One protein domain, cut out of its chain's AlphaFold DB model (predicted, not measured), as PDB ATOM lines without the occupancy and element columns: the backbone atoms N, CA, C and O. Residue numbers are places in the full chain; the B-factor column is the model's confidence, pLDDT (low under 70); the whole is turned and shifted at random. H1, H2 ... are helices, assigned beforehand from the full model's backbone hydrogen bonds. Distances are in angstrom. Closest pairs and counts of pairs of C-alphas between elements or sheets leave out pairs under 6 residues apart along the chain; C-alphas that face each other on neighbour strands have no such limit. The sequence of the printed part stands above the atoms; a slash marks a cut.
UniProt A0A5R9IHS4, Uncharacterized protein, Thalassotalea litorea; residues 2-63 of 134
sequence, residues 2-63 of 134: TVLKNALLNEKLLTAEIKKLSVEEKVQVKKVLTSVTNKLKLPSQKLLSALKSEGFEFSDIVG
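This is residues 2 to 63 of the 134 residues of an uncharacterized protein of Thalassotalea litorea (UniProt A0A5R9IHS4). The printed part is an open arch of helices with an empty middle: H1, H2 and H3 make one end, H4 and H5 make the other, and residues 31 to 47, the second half of H3, the link after it and the first residues of H4, span between them with nothing packed on them. At the first end H1 makes a corner with H2, and H2 leads into H3, which runs back the opposite way; on the far side of the arch the backbone folds back after H4 into the short H5. The printed part has 62 residues with five named helices, in the order H1, H2, H3, H4, H5, and no named strand; the class is all helix. The whole is loose, with a radius of gyration of the C-alphas of 15.1 A, and only just elongated, spanning 44 by 22 by 17 A.

H1, residues 2 to 8, and H2, residues 11 to 20, touch only at the corner by their link, and only just, with 3 pairs of C-alphas within 8 A. Their closest C-alphas, those of Ala 7 and Leu 14, are 5.3 A apart, and their lines are about perpendicular at 90 degrees. H2 and H3, residues 23 to 37, are close but not clearly touching; their closest C-alphas, those of Ile 18 and Lys 26, are 6.6 A apart. They run opposite ways at a shallow tilt of 34 degrees, only just short of steep. H3 and H4, residues 45 to 53, are apart. H4 and H5, residues 58 to 62, are close but not clearly touching, with Leu 48 and Phe 58 the closest at 7.4 A between C-alphas. H1 is apart from H3, H4 and H5, and H2 is apart from H4 and H5. Every O i to N i+4 pair is within hydrogen-bond range in H1, H3, H4 and H5; in H2, 5 of 6 are.

H1 begins at C-alpha 2, at (2.959, 39.368, 32.354), and measures 10.3 A from first to last C-alpha. H2 measures 14.5 A. H3, the longest helix with 15 residues, runs 21.0 A from C-alpha 23 at (-11.845, 45.575, 11.648) to C-alpha 37. H4 measures 12.4 A, and H5, 6.2 A long, ends at C-alpha 62 at (8.320, 21.055, 23.328).

The C-alphas farthest apart, those of Ser 22 and Glu 54, are 43.9 A apart. The printed part has no cut. The links H1 to H2, H2 to H3 and H4 to H5 are tight, and H3 to H4, with 7 residues, is short. The mean pLDDT of the printed part is 80.0, and residues 2 to 7 and 61 to 63 are under 70.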
ATOM      1  N   THR A   2       3.392  40.779  32.288       56.97
ATOM      2  CA  THR A   2       2.959  39.368  32.354       56.97
ATOM      3  C   THR A   2       1.613  39.101  31.671       56.97
ATOM      4  O   THR A   2       1.436  38.051  31.067       56.97
ATOM      5  N   VAL A   3       0.694  40.071  31.681       59.66
ATOM      6  CA  VAL A   3      -0.676  39.912  31.151       59.66
ATOM      7  C   VAL A   3      -0.699  39.699  29.631       59.66
ATOM      8  O   VAL A   3      -1.301  38.744  29.159       59.66
ATOM      9  N   LEU A   4       0.043  40.516  28.877       59.41
ATOM     10  CA  LEU A   4       0.146  40.420  27.411       59.41
ATOM     11  C   LEU A   4       0.767  39.092  26.953       59.41
ATOM     12  O   LEU A   4       0.321  38.493  25.979       59.41
ATOM     13  N   LYS A   5       1.771  38.595  27.687       62.12
ATOM     14  CA  LYS A   5       2.355  37.270  27.431       62.12
ATOM     15  C   LYS A   5       1.339  36.158  27.693       62.12
ATOM     16  O   LYS A   5       1.219  35.253  26.879       62.12
ATOM     17  N   ASN A   6       0.583  36.249  28.785       64.19
ATOM     18  CA  ASN A   6      -0.433  35.252  29.128       64.19
ATOM     19  C   ASN A   6      -1.601  35.236  28.130       64.19
ATOM     20  O   ASN A   6      -2.122  34.164  27.832       64.19
ATOM     21  N   ALA A   7      -1.974  36.396  27.581       63.91
ATOM     22  CA  ALA A   7      -2.985  36.496  26.532       63.91
ATOM     23  C   ALA A   7      -2.516  35.848  25.218       63.91
ATOM     24  O   ALA A   7      -3.254  35.064  24.633       63.91
ATOM     25  N   LEU A   8      -1.267  36.089  24.795       73.38
ATOM     26  CA  LEU A   8      -0.684  35.487  23.584       73.38
ATOM     27  C   LEU A   8      -0.507  33.961  23.672       73.38
ATOM     28  O   LEU A   8      -0.515  33.287  22.644       73.38
ATOM     29  N   LEU A   9      -0.334  33.417  24.878       76.00
ATOM     30  CA  LEU A   9      -0.112  31.985  25.109       76.00
ATOM     31  C   LEU A   9      -1.410  31.170  25.240       76.00
ATOM     32  O   LEU A   9      -1.349  29.944  25.275       76.00
ATOM     33  N   ASN A  10      -2.576  31.819  25.321       79.06
ATOM     34  CA  ASN A  10      -3.864  31.149  25.490       79.06
ATOM     35  C   ASN A  10      -4.832  31.540  24.370       79.06
ATOM     36  O   ASN A  10      -5.338  32.659  24.332       79.06
ATOM     37  N   GLU A  11      -5.151  30.581  23.500       79.31
ATOM     38  CA  GLU A  11      -6.025  30.773  22.337       79.31
ATOM     39  C   GLU A  11      -7.380  31.406  22.694       79.31
ATOM     40  O   GLU A  11      -7.866  32.294  21.988       79.31
ATOM     41  N   LYS A  12      -7.991  31.008  23.817       82.25
ATOM     42  CA  LYS A  12      -9.305  31.526  24.234       82.25
ATOM     43  C   LYS A  12      -9.239  32.995  24.646       82.25
ATOM     44  O   LYS A  12     -10.150  33.759  24.337       82.25
ATOM     45  N   LEU A  13      -8.164  33.395  25.326       81.19
ATOM     46  CA  LEU A  13      -7.960  34.787  25.737       81.19
ATOM     47  C   LEU A  13      -7.583  35.654  24.535       81.19
ATOM     48  O   LEU A  13      -8.184  36.707  24.332       81.19
ATOM     49  N   LEU A  14      -6.679  35.160  23.688       82.38
ATOM     50  CA  LEU A  14      -6.254  35.842  22.472       82.38
ATOM     51  C   LEU A  14      -7.433  36.117  21.532       82.38
ATOM     52  O   LEU A  14      -7.609  37.232  21.049       82.38
ATOM     53  N   THR A  15      -8.281  35.115  21.289       83.56
ATOM     54  CA  THR A  15      -9.461  35.276  20.427       83.56
ATOM     55  C   THR A  15     -10.493  36.227  21.028       83.56
ATOM     56  O   THR A  15     -11.102  37.002  20.289       83.56
ATOM     57  N   ALA A  16     -10.681  36.216  22.350       83.69
ATOM     58  CA  ALA A  16     -11.580  37.142  23.034       83.69
ATOM     59  C   ALA A  16     -11.087  38.598  22.966       83.69
ATOM     60  O   ALA A  16     -11.898  39.501  22.770       83.69
ATOM     61  N   GLU A  17      -9.779  38.833  23.085       82.56
ATOM     62  CA  GLU A  17      -9.182  40.166  22.936       82.56
ATOM     63  C   GLU A  17      -9.229  40.652  21.486       82.56
ATOM     64  O   GLU A  17      -9.692  41.761  21.229       82.56
ATOM     65  N   ILE A  18      -8.868  39.803  20.518       84.00
ATOM     66  CA  ILE A  18      -8.905  40.160  19.093       84.00
ATOM     67  C   ILE A  18     -10.335  40.470  18.639       84.00
ATOM     68  O   ILE A  18     -10.534  41.362  17.817       84.00
ATOM     69  N   LYS A  19     -11.356  39.784  19.167       85.38
ATOM     70  CA  LYS A  19     -12.760  40.038  18.798       85.38
ATOM     71  C   LYS A  19     -13.242  41.442  19.172       85.38
ATOM     72  O   LYS A  19     -14.062  41.974  18.423       85.38
ATOM     73  N   LYS A  20     -12.716  42.028  20.254       87.38
ATOM     74  CA  LYS A  20     -13.069  43.375  20.741       87.38
ATOM     75  C   LYS A  20     -12.505  44.503  19.874       87.38
ATOM     76  O   LYS A  20     -13.013  45.613  19.940       87.38
ATOM     77  N   LEU A  21     -11.480  44.215  19.073       86.25
ATOM     78  CA  LEU A  21     -10.845  45.191  18.194       86.25
ATOM     79  C   LEU A  21     -11.715  45.521  16.975       86.25
ATOM     80  O   LEU A  21     -12.519  44.700  16.501       86.25
ATOM     81  N   SER A  22     -11.501  46.712  16.430       89.19
ATOM     82  CA  SER A  22     -12.072  47.135  15.152       89.19
ATOM     83  C   SER A  22     -11.552  46.277  13.989       89.19
ATOM     84  O   SER A  22     -10.580  45.522  14.104       89.19
ATOM     85  N   VAL A  23     -12.225  46.354  12.840       84.75
ATOM     86  CA  VAL A  23     -11.845  45.575  11.648       84.75
ATOM     87  C   VAL A  23     -10.442  45.956  11.160       84.75
ATOM     88  O   VAL A  23      -9.658  45.076  10.809       84.75
ATOM     89  N   GLU A  24     -10.093  47.238  11.203       86.38
ATOM     90  CA  GLU A  24      -8.776  47.735  10.787       86.38
ATOM     91  C   GLU A  24      -7.657  47.225  11.703       86.38
ATOM     92  O   GLU A  24      -6.643  46.703  11.229       86.38
ATOM     93  N   GLU A  25      -7.874  47.269  13.017       86.44
ATOM     94  CA  GLU A  25      -6.939  46.734  14.012       86.44
ATOM     95  C   GLU A  25      -6.775  45.215  13.872       86.44
ATOM     96  O   GLU A  25      -5.657  44.705  13.935       86.44
ATOM     97  N   LYS A  26      -7.852  44.471  13.583       88.06
ATOM     98  CA  LYS A  26      -7.779  43.026  13.290       88.06
ATOM     99  C   LYS A  26      -6.883  42.734  12.089       88.06
ATOM    100  O   LYS A  26      -6.098  41.781  12.119       88.06
ATOM    101  N   VAL A  27      -6.969  43.547  11.034       88.12
ATOM    102  CA  VAL A  27      -6.114  43.411   9.846       88.12
ATOM    103  C   VAL A  27      -4.651  43.683  10.200       88.12
ATOM    104  O   VAL A  27      -3.773  42.930   9.769       88.12
ATOM    105  N   GLN A  28      -4.372  44.707  11.009       87.94
ATOM    106  CA  GLN A  28      -3.013  45.001  11.472       87.94
ATOM    107  C   GLN A  28      -2.445  43.873  12.344       87.94
ATOM    108  O   GLN A  28      -1.341  43.396  12.079       87.94
ATOM    109  N   VAL A  29      -3.216  43.373  13.312       86.25
ATOM    110  CA  VAL A  29      -2.820  42.243  14.168       86.25
ATOM    111  C   VAL A  29      -2.520  41.003  13.325       86.25
ATOM    112  O   VAL A  29      -1.481  40.373  13.515       86.25
ATOM    113  N   LYS A  30      -3.359  40.684  12.330       87.25
ATOM    114  CA  LYS A  30      -3.105  39.572  11.401       87.25
ATOM    115  C   LYS A  30      -1.784  39.751  10.649       87.25
ATOM    116  O   LYS A  30      -1.019  38.792  10.551       87.25
ATOM    117  N   LYS A  31      -1.496  40.953  10.132       87.88
ATOM    118  CA  LYS A  31      -0.230  41.249   9.435       87.88
ATOM    119  C   LYS A  31       0.978  41.049  10.352       87.88
ATOM    120  O   LYS A  31       1.948  40.411   9.954       87.88
ATOM    121  N   VAL A  32       0.906  41.536  11.589       87.00
ATOM    122  CA  VAL A  32       1.995  41.378  12.562       87.00
ATOM    123  C   VAL A  32       2.192  39.903  12.906       87.00
ATOM    124  O   VAL A  32       3.301  39.397  12.749       87.00
ATOM    125  N   LEU A  33       1.128  39.187  13.280       85.50
ATOM    126  CA  LEU A  33       1.201  37.768  13.634       85.50
ATOM    127  C   LEU A  33       1.775  36.925  12.491       85.50
ATOM    128  O   LEU A  33       2.722  36.181  12.716       85.50
ATOM    129  N   THR A  34       1.284  37.105  11.262       84.75
ATOM    130  CA  THR A  34       1.791  36.373  10.083       84.75
ATOM    131  C   THR A  34       3.255  36.692   9.764       84.75
ATOM    132  O   THR A  34       4.032  35.802   9.415       84.75
ATOM    133  N   SER A  35       3.675  37.949   9.926       84.81
ATOM    134  CA  SER A  35       5.075  38.338   9.723       84.81
ATOM    135  C   SER A  35       6.016  37.718  10.761       84.81
ATOM    136  O   SER A  35       7.148  37.349  10.443       84.81
ATOM    137  N   VAL A  36       5.546  37.577  12.003       83.75
ATOM    138  CA  VAL A  36       6.324  37.031  13.117       83.75
ATOM    139  C   VAL A  36       6.349  35.505  13.053       83.75
ATOM    140  O   VAL A  36       7.416  34.926  13.246       83.75
ATOM    141  N   THR A  37       5.246  34.838  12.694       79.94
ATOM    142  CA  THR A  37       5.207  33.370  12.537       79.94
ATOM    143  C   THR A  37       6.231  32.868  11.529       79.94
ATOM    144  O   THR A  37       6.879  31.853  11.779       79.94
ATOM    145  N   ASN A  38       6.467  33.618  10.449       77.06
ATOM    146  CA  ASN A  38       7.482  33.270   9.453       77.06
ATOM    147  C   ASN A  38       8.918  33.379  10.002       77.06
ATOM    148  O   ASN A  38       9.817  32.689   9.528       77.06
ATOM    149  N   LYS A  39       9.146  34.218  11.022       83.12
ATOM    150  CA  LYS A  39      10.452  34.386  11.683       83.12
ATOM    151  C   LYS A  39      10.681  33.397  12.826       83.12
ATOM    152  O   LYS A  39      11.830  33.122  13.158       83.12
ATOM    153  N   LEU A  40       9.613  32.844  13.407       76.38
ATOM    154  CA  LEU A  40       9.671  31.931  14.555       76.38
ATOM    155  C   LEU A  40      10.227  30.535  14.220       76.38
ATOM    156  O   LEU A  40      10.310  29.701  15.116       76.38
ATOM    157  N   LYS A  41      10.630  30.280  12.961       78.81
ATOM    158  CA  LYS A  41      11.184  28.994  12.490       78.81
ATOM    159  C   LYS A  41      10.352  27.796  12.971       78.81
ATOM    160  O   LYS A  41      10.898  26.776  13.387       78.81
ATOM    161  N   LEU A  42       9.027  27.947  12.953       80.06
ATOM    162  CA  LEU A  42       8.120  26.917  13.444       80.06
ATOM    163  C   LEU A  42       8.230  25.663  12.562       80.06
ATOM    164  O   LEU A  42       8.363  25.786  11.339       80.06
ATOM    165  N   PRO A  43       8.183  24.460  13.158       79.94
ATOM    166  CA  PRO A  43       8.210  23.220  12.398       79.94
ATOM    167  C   PRO A  43       7.026  23.165  11.430       79.94
ATOM    168  O   PRO A  43       5.890  23.480  11.788       79.94
ATOM    169  N   SER A  44       7.297  22.767  10.186       82.94
ATOM    170  CA  SER A  44       6.246  22.632   9.177       82.94
ATOM    171  C   SER A  44       5.251  21.541   9.571       82.94
ATOM    172  O   SER A  44       5.609  20.546  10.202       82.94
ATOM    173  N   GLN A  45       4.003  21.682   9.131       83.00
ATOM    174  CA  GLN A  45       2.960  20.701   9.427       83.00
ATOM    175  C   GLN A  45       3.296  19.306   8.876       83.00
ATOM    176  O   GLN A  45       2.993  18.306   9.519       83.00
ATOM    177  N   LYS A  46       4.022  19.249   7.750       86.75
ATOM    178  CA  LYS A  46       4.560  18.011   7.167       86.75
ATOM    179  C   LYS A  46       5.578  17.326   8.088       86.75
ATOM    180  O   LYS A  46       5.554  16.106   8.235       86.75
ATOM    181  N   LEU A  47       6.461  18.103   8.715       83.88
ATOM    182  CA  LEU A  47       7.445  17.584   9.667       83.88
ATOM    183  C   LEU A  47       6.761  17.096  10.948       83.88
ATOM    184  O   LEU A  47       7.076  16.013  11.428       83.88
ATOM    185  N   LEU A  48       5.777  17.843  11.455       84.88
ATOM    186  CA  LEU A  48       4.990  17.429  12.618       84.88
ATOM    187  C   LEU A  48       4.222  16.124  12.365       84.88
ATOM    188  O   LEU A  48       4.183  15.263  13.240       84.88
ATOM    189  N   SER A  49       3.652  15.939  11.169       86.06
ATOM    190  CA  SER A  49       2.995  14.677  10.811       86.06
ATOM    191  C   SER A  49       3.972  13.508  10.680       86.06
ATOM    192  O   SER A  49       3.632  12.404  11.094       86.06
ATOM    193  N   ALA A  50       5.176  13.743  10.146       86.50
ATOM    194  CA  ALA A  50       6.205  12.711  10.026       86.50
ATOM    195  C   ALA A  50       6.696  12.250  11.409       86.50
ATOM    196  O   ALA A  50       6.714  11.056  11.693       86.50
ATOM    197  N   LEU A  51       6.969  13.192  12.316       84.25
ATOM    198  CA  LEU A  51       7.343  12.876  13.697       84.25
ATOM    199  C   LEU A  51       6.242  12.100  14.425       84.25
ATOM    200  O   LEU A  51       6.527  11.102  15.081       84.25
ATOM    201  N   LYS A  52       4.974  12.480  14.223       86.50
ATOM    202  CA  LYS A  52       3.841  11.732  14.773       86.50
ATOM    203  C   LYS A  52       3.768  10.301  14.234       86.50
ATOM    204  O   LYS A  52       3.450   9.391  14.992       86.50
ATOM    205  N   SER A  53       4.072  10.085  12.951       87.38
ATOM    206  CA  SER A  53       4.115   8.735  12.364       87.38
ATOM    207  C   SER A  53       5.272   7.879  12.884       87.38
ATOM    208  O   SER A  53       5.150   6.660  12.932       87.38
ATOM    209  N   GLU A  54       6.356   8.510  13.333       86.62
ATOM    210  CA  GLU A  54       7.488   7.853  13.999       86.62
ATOM    211  C   GLU A  54       7.255   7.651  15.509       86.62
ATOM    212  O   GLU A  54       8.115   7.111  16.201       86.62
ATOM    213  N   GLY A  55       6.087   8.051  16.028       86.25
ATOM    214  CA  GLY A  55       5.712   7.889  17.433       86.25
ATOM    215  C   GLY A  55       6.156   9.026  18.358       86.25
ATOM    216  O   GLY A  55       6.034   8.881  19.569       86.25
ATOM    217  N   PHE A  56       6.640  10.149  17.821       79.88
ATOM    218  CA  PHE A  56       6.951  11.343  18.609       79.88
ATOM    219  C   PHE A  56       5.730  12.256  18.718       79.88
ATOM    220  O   PHE A  56       5.192  12.720  17.705       79.88
ATOM    221  N   GLU A  57       5.314  12.581  19.942       79.12
ATOM    222  CA  GLU A  57       4.282  13.588  20.154       79.12
ATOM    223  C   GLU A  57       4.883  14.995  20.263       79.12
ATOM    224  O   GLU A  57       6.031  15.209  20.650       79.12
ATOM    225  N   PHE A  58       4.086  16.011  19.924       70.62
ATOM    226  CA  PHE A  58       4.520  17.408  20.021       70.62
ATOM    227  C   PHE A  58       4.916  17.805  21.455       70.62
ATOM    228  O   PHE A  58       5.826  18.608  21.662       70.62
ATOM    229  N   SER A  59       4.262  17.200  22.447       72.88
ATOM    230  CA  SER A  59       4.573  17.278  23.879       72.88
ATOM    231  C   SER A  59       5.993  16.813  24.215       72.88
ATOM    232  O   SER A  59       6.613  17.394  25.109       72.88
ATOM    233  N   ASP A  60       6.527  15.829  23.489       71.06
ATOM    234  CA  ASP A  60       7.883  15.306  23.691       71.06
ATOM    235  C   ASP A  60       8.946  16.263  23.141       71.06
ATOM    236  O   ASP A  60      10.039  16.384  23.693       71.06
ATOM    237  N   ILE A  61       8.608  16.992  22.075       68.44
ATOM    238  CA  ILE A  61       9.498  17.946  21.400       68.44
ATOM    239  C   ILE A  61       9.575  19.265  22.174       68.44
ATOM    240  O   ILE A  61      10.643  19.860  22.308       68.44
ATOM    241  N   VAL A  62       8.431  19.747  22.662       69.12
ATOM    242  CA  VAL A  62       8.320  21.055  23.328       69.12
ATOM    243  C   VAL A  62       8.584  20.957  24.832       69.12
ATOM    244  O   VAL A  62       8.817  21.972  25.484       69.12
ATOM    245  N   GLY A  63       8.617  19.743  25.384       59.69
ATOM    246  CA  GLY A  63       8.755  19.525  26.815       59.69
ATOM    247  C   GLY A  63       7.462  19.903  27.529       59.69
ATOM    248  O   GLY A  63       7.303  21.001  28.057       59.69
TER     249      GLY A  63